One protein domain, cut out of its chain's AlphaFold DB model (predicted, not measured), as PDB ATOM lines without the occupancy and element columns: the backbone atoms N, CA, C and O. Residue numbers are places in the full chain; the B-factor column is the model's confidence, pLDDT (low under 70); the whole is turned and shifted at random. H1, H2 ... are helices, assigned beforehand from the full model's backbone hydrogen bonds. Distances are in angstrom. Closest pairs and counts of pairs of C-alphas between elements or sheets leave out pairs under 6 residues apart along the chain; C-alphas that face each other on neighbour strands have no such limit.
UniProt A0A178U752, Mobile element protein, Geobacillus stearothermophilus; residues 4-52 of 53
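What this domain is: This is residues 4 to 52 of the 53 residues of the protein "Mobile element protein" of Geobacillus stearothermophilus (UniProt A0A178U752). Three helices make a loose frame: long H2 forms one side, H3 turns off its end at a corner, and residues 11 to 16 of H1 pack on the middle of H2. The 49 printed residues hold H1, H2, H3 in that order and no named strand; the class is all helix. The whole is only just loose, close to compact, with a radius of gyration of the C-alphas of 11.7 A, spanning 35 by 18 by 15 A.

How they stand to each other: H1, residues 4 to 16, touches H2, residues 24 to 40, closest at the C-alphas of Val 15 and Asn 30, 6.4 A apart; they run opposite ways at a steep tilt of 58 degrees. H2 and H3, residues 42 to 51, touch only at the corner, only just, with 3 pairs of C-alphas within 8 A, the closest Ile 38 and Thr 45 at 6.0 A; they are about perpendicular at 87 degrees. H1 and H3 are close but not clearly touching, the closest C-alphas, of Gly 6 and Leu 49, being 6.2 A apart. Every O i to N i+4 pair in H1, H2 and H3 is within hydrogen-bond range.

Where its parts are: H1 begins at C-alpha 4 (31.254, 12.067, 38.897) and measures 16.6 A, H2 24.6 A. H3, 13.1 A, ends at C-alpha 51 (17.857, 7.381, 40.383).

The domain as a whole: The printed part has no cut and no long link. Residue 52 is under pLDDT 70.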
ATOM      1  N   ILE A   4      29.989  11.766  38.216       90.62
ATOM      2  CA  ILE A   4      31.254  12.067  38.897       90.62
ATOM      3  C   ILE A   4      31.069  13.197  39.910       90.62
ATOM      4  O   ILE A   4      31.604  13.133  41.015       90.62
ATOM      5  N   GLU A   5      30.276  14.215  39.574       91.88
ATOM      6  CA  GLU A   5      29.969  15.306  40.499       91.88
ATOM      7  C   GLU A   5      29.134  14.810  41.688       91.88
ATOM      8  O   GLU A   5      29.411  15.177  42.832       91.88
ATOM      9  N   GLY A   6      28.151  13.938  41.434       92.69
ATOM     10  CA  GLY A   6      27.345  13.292  42.474       92.69
ATOM     11  C   GLY A   6      28.198  12.442  43.419       92.69
ATOM     12  O   GLY A   6      28.127  12.605  44.639       92.69
ATOM     13  N   LEU A   7      29.084  11.614  42.862       94.19
ATOM     14  CA  LEU A   7      30.026  10.807  43.634       94.19
ATOM     15  C   LEU A   7      30.977  11.685  44.459       94.19
ATOM     16  O   LEU A   7      31.208  11.410  45.635       94.19
ATOM     17  N   TRP A   8      31.488  12.775  43.882       94.19
ATOM     18  CA  TRP A   8      32.377  13.700  44.582       94.19
ATOM     19  C   TRP A   8      31.677  14.438  45.730       94.19
ATOM     20  O   TRP A   8      32.255  14.613  46.804       94.19
ATOM     21  N   LYS A   9      30.421  14.861  45.540       93.94
ATOM     22  CA  LYS A   9      29.602  15.452  46.612       93.94
ATOM     23  C   LYS A   9      29.353  14.454  47.733       93.94
ATOM     24  O   LYS A   9      29.489  14.821  48.898       93.94
ATOM     25  N   TRP A  10      29.052  13.203  47.391       95.12
ATOM     26  CA  TRP A  10      28.852  12.154  48.382       95.12
ATOM     27  C   TRP A  10      30.126  11.882  49.185       95.12
ATOM     28  O   TRP A  10      30.075  11.909  50.413       95.12
ATOM     29  N   LEU A  11      31.274  11.732  48.517       96.56
ATOM     30  CA  LEU A  11      32.564  11.551  49.183       96.56
ATOM     31  C   LEU A  11      32.861  12.699  50.151       96.56
ATOM     32  O   LEU A  11      33.219  12.457  51.300       96.56
ATOM     33  N   LYS A  12      32.681  13.952  49.720       95.44
ATOM     34  CA  LYS A  12      32.904  15.112  50.594       95.44
ATOM     35  C   LYS A  12      31.974  15.107  51.803       95.44
ATOM     36  O   LYS A  12      32.440  15.359  52.908       95.44
ATOM     37  N   SER A  13      30.694  14.804  51.601       95.75
ATOM     38  CA  SER A  13      29.715  14.781  52.686       95.75
ATOM     39  C   SER A  13      29.984  13.694  53.720       95.75
ATOM     40  O   SER A  13      29.696  13.909  54.890       95.75
ATOM     41  N   ASP A  14      30.465  12.533  53.288       94.75
ATOM     42  CA  ASP A  14      30.640  11.370  54.157       94.75
ATOM     43  C   ASP A  14      32.021  11.335  54.822       94.75
ATOM     44  O   ASP A  14      32.146  10.932  55.974       94.75
ATOM     45  N   VAL A  15      33.054  11.778  54.099       95.88
ATOM     46  CA  VAL A  15      34.450  11.681  54.541       95.88
ATOM     47  C   VAL A  15      34.985  13.020  55.040       95.88
ATOM     48  O   VAL A  15      35.719  13.060  56.011       95.88
ATOM     49  N   ILE A  16      34.661  14.139  54.392       91.50
ATOM     50  CA  ILE A  16      35.356  15.412  54.655       91.50
ATOM     51  C   ILE A  16      34.581  16.313  55.619       91.50
ATOM     52  O   ILE A  16      35.179  17.004  56.441       91.50
ATOM     53  N   TYR A  17      33.256  16.363  55.509       94.12
ATOM     54  CA  TYR A  17      32.453  17.304  56.285       94.12
ATOM     55  C   TYR A  17      32.468  16.974  57.780       94.12
ATOM     56  O   TYR A  17      32.202  15.847  58.182       94.12
ATOM     57  N   ASN A  18      32.728  17.998  58.599       88.69
ATOM     58  CA  ASN A  18      32.740  17.943  60.065       88.69
ATOM     59  C   ASN A  18      33.787  16.999  60.688       88.69
ATOM     60  O   ASN A  18      33.664  16.647  61.859       88.69
ATOM     61  N   VAL A  19      34.829  16.617  59.940       92.06
ATOM     62  CA  VAL A  19      35.929  15.786  60.448       92.06
ATOM     63  C   VAL A  19      37.243  16.564  60.400       92.06
ATOM     64  O   VAL A  19      37.637  17.081  59.356       92.06
ATOM     65  N   PHE A  20      37.946  16.626  61.534       93.31
ATOM     66  CA  PHE A  20      39.301  17.173  61.615       93.31
ATOM     67  C   PHE A  20      40.316  16.038  61.546       93.31
ATOM     68  O   PHE A  20      40.519  15.312  62.515       93.31
ATOM     69  N   TYR A  21      40.952  15.892  60.388       95.50
ATOM     70  CA  TYR A  21      41.998  14.898  60.183       95.50
ATOM     71  C   TYR A  21      43.348  15.396  60.680       95.50
ATOM     72  O   TYR A  21      43.754  16.519  60.384       95.50
ATOM     73  N   SER A  22      44.074  14.526  61.379       95.19
ATOM     74  CA  SER A  22      45.398  14.858  61.916       95.19
ATOM     75  C   SER A  22      46.503  14.711  60.866       95.19
ATOM     76  O   SER A  22      47.607  15.225  61.037       95.19
ATOM     77  N   SER A  23      46.230  13.996  59.768       97.25
ATOM     78  CA  SER A  23      47.171  13.824  58.662       97.25
ATOM     79  C   SER A  23      46.479  13.487  57.340       97.25
ATOM     80  O   SER A  23      45.364  12.966  57.289       97.25
ATOM     81  N   VAL A  24      47.199  13.691  56.236       96.44
ATOM     82  CA  VAL A  24      46.754  13.271  54.896       96.44
ATOM     83  C   VAL A  24      46.593  11.746  54.797       96.44
ATOM     84  O   VAL A  24      45.771  11.256  54.023       96.44
ATOM     85  N   GLN A  25      47.351  10.973  55.579       97.81
ATOM     86  CA  GLN A  25      47.239   9.509  55.596       97.81
ATOM     87  C   GLN A  25      45.881   9.067  56.149       97.81
ATOM     88  O   GLN A  25      45.276   8.135  55.620       97.81
ATOM     89  N   GLU A  26      45.371   9.771  57.160       97.12
ATOM     90  CA  GLU A  26      44.052   9.515  57.732       97.12
ATOM     91  C   GLU A  26      42.934   9.807  56.720       97.12
ATOM     92  O   GLU A  26      42.022   8.995  56.555       97.12
ATOM     93  N   ILE A  27      43.065  10.892  55.948       96.69
ATOM     94  CA  ILE A  27      42.153  11.199  54.835       96.69
ATOM     95  C   ILE A  27      42.156  10.048  53.823       96.69
ATOM     96  O   ILE A  27      41.102   9.519  53.476       96.69
ATOM     97  N   ARG A  28      43.341   9.613  53.374       97.56
ATOM     98  CA  ARG A  28      43.476   8.522  52.392       97.56
ATOM     99  C   ARG A  28      42.838   7.225  52.882       97.56
ATOM    100  O   ARG A  28      42.142   6.572  52.107       97.56
ATOM    101  N   LYS A  29      43.032   6.880  54.158       97.44
ATOM    102  CA  LYS A  29      42.423   5.697  54.780       97.44
ATOM    103  C   LYS A  29      40.894   5.766  54.733       97.44
ATOM    104  O   LYS A  29      40.254   4.796  54.333       97.44
ATOM    105  N   ASN A  30      40.307   6.903  55.099       97.12
ATOM    106  CA  ASN A  30      38.852   7.058  55.103       97.12
ATOM    107  C   ASN A  30      38.264   7.112  53.686       97.12
ATOM    108  O   ASN A  30      37.213   6.526  53.443       97.12
ATOM    109  N   VAL A  31      38.971   7.707  52.720       97.38
ATOM    110  CA  VAL A  31      38.588   7.642  51.299       97.38
ATOM    111  C   VAL A  31      38.594   6.197  50.791       97.38
ATOM    112  O   VAL A  31      37.651   5.782  50.120       97.38
ATOM    113  N   GLN A  32      39.612   5.397  51.126       97.94
ATOM    114  CA  GLN A  32      39.645   3.978  50.752       97.94
ATOM    115  C   GLN A  32      38.486   3.195  51.379       97.94
ATOM    116  O   GLN A  32      37.832   2.423  50.680       97.94
ATOM    117  N   ALA A  33      38.193   3.428  52.660       97.25
ATOM    118  CA  ALA A  33      37.058   2.809  53.342       97.25
ATOM    119  C   ALA A  33      35.714   3.201  52.703       97.25
ATOM    120  O   ALA A  33      34.862   2.338  52.490       97.25
ATOM    121  N   PHE A  34      35.541   4.474  52.327       96.62
ATOM    122  CA  PHE A  34      34.378   4.948  51.576       96.62
ATOM    123  C   PHE A  34      34.217   4.173  50.261       96.62
ATOM    124  O   PHE A  34      33.152   3.609  50.017       96.62
ATOM    125  N   ILE A  35      35.281   4.082  49.451       96.19
ATOM    126  CA  ILE A  35      35.265   3.377  48.159       96.19
ATOM    127  C   ILE A  35      34.909   1.897  48.348       96.19
ATOM    128  O   ILE A  35      34.052   1.367  47.644       96.19
ATOM    129  N   GLN A  36      35.530   1.226  49.320       97.25
ATOM    130  CA  GLN A  36      35.222  -0.173  49.623       97.25
ATOM    131  C   GLN A  36      33.750  -0.353  50.005       97.25
ATOM    132  O   GLN A  36      33.089  -1.246  49.483       97.25
ATOM    133  N   ARG A  37      33.215   0.522  50.863       95.81
ATOM    134  CA  ARG A  37      31.828   0.449  51.329       95.81
ATOM    135  C   ARG A  37      30.818   0.639  50.196       95.81
ATOM    136  O   ARG A  37      29.852  -0.116  50.130       95.81
ATOM    137  N   ILE A  38      31.024   1.604  49.298       95.06
ATOM    138  CA  ILE A  38      30.096   1.821  48.172       95.06
ATOM    139  C   ILE A  38      30.172   0.688  47.136       95.06
ATOM    140  O   ILE A  38      29.166   0.357  46.509       95.06
ATOM    141  N   ASN A  39      31.332   0.038  47.007       94.62
ATOM    142  CA  ASN A  39      31.517  -1.105  46.111       94.62
ATOM    143  C   ASN A  39      30.923  -2.411  46.664       94.62
ATOM    144  O   ASN A  39      30.634  -3.315  45.887       94.62
ATOM    145  N   GLN A  40      30.709  -2.525  47.979       96.31
ATOM    146  CA  GLN A  40      30.053  -3.695  48.583       96.31
ATOM    147  C   GLN A  40      28.563  -3.798  48.235       96.31
ATOM    148  O   GLN A  40      27.998  -4.888  48.296       96.31
ATOM    149  N   LYS A  41      27.912  -2.677  47.902       91.62
ATOM    150  CA  LYS A  41      26.485  -2.619  47.562       91.62
ATOM    151  C   LYS A  41      26.283  -1.817  46.274       91.62
ATOM    152  O   LYS A  41      25.794  -0.687  46.330       91.62
ATOM    153  N   PRO A  42      26.672  -2.380  45.116       90.62
ATOM    154  CA  PRO A  42      26.656  -1.654  43.849       90.62
ATOM    155  C   PRO A  42      25.253  -1.172  43.465       90.62
ATOM    156  O   PRO A  42      25.123  -0.052  42.988       90.62
ATOM    157  N   GLU A  43      24.204  -1.947  43.755       92.94
ATOM    158  CA  GLU A  43      22.809  -1.557  43.491       92.94
ATOM    159  C   GLU A  43      22.412  -0.279  44.244       92.94
ATOM    160  O   GLU A  43      21.913   0.664  43.643       92.94
ATOM    161  N   GLN A  44      22.737  -0.180  45.538       90.94
ATOM    162  CA  GLN A  44      22.438   1.018  46.338       90.94
ATOM    163  C   GLN A  44      23.237   2.238  45.872       90.94
ATOM    164  O   GLN A  44      22.754   3.370  45.927       90.94
ATOM    165  N   THR A  45      24.470   2.015  45.418       92.62
ATOM    166  CA  THR A  45      25.310   3.059  44.828       92.62
ATOM    167  C   THR A  45      24.713   3.567  43.516       92.62
ATOM    168  O   THR A  45      24.671   4.779  43.307       92.62
ATOM    169  N   ILE A  46      24.211   2.668  42.665       90.94
ATOM    170  CA  ILE A  46      23.517   3.017  41.420       90.94
ATOM    171  C   ILE A  46      22.233   3.785  41.728       90.94
ATOM    172  O   ILE A  46      22.059   4.876  41.195       90.94
ATOM    173  N   ASP A  47      21.383   3.294  42.629       90.81
ATOM    174  CA  ASP A  47      20.137   3.976  42.996       90.81
ATOM    175  C   ASP A  47      20.408   5.396  43.503       90.81
ATOM    176  O   ASP A  47      19.804   6.370  43.049       90.81
ATOM    177  N   ARG A  48      21.390   5.549  44.396       90.25
ATOM    178  CA  ARG A  48      21.753   6.859  44.940       90.25
ATOM    179  C   ARG A  48      22.280   7.822  43.876       90.25
ATOM    180  O   ARG A  48      21.960   9.006  43.931       90.25
ATOM    181  N   LEU A  49      23.132   7.356  42.963       90.62
ATOM    182  CA  LEU A  49      23.805   8.227  41.991       90.62
ATOM    183  C   LEU A  49      22.978   8.480  40.728       90.62
ATOM    184  O   LEU A  49      23.097   9.554  40.140       90.62
ATOM    185  N   CYS A  50      22.170   7.508  40.308       84.38
ATOM    186  CA  CYS A  50      21.481   7.506  39.019       84.38
ATOM    187  C   CYS A  50      19.968   7.737  39.134       84.38
ATOM    188  O   CYS A  50      19.384   8.256  38.186       84.38
ATOM    189  N   VAL A  51      19.329   7.353  40.248       72.31
ATOM    190  CA  VAL A  51      17.857   7.381  40.383       72.31
ATOM    191  C   VAL A  51      17.361   8.617  41.140       72.31
ATOM    192  O   VAL A  51      16.255   9.075  40.877       72.31
ATOM    193  N   GLN A  52      18.171   9.229  42.013       60.44
ATOM    194  CA  GLN A  52      17.819  10.486  42.703       60.44
ATOM    195  C   GLN A  52      17.972  11.756  41.830       60.44
ATOM    196  O   GLN A  52      18.459  12.778  42.317       60.44
TER     197      GLN A  52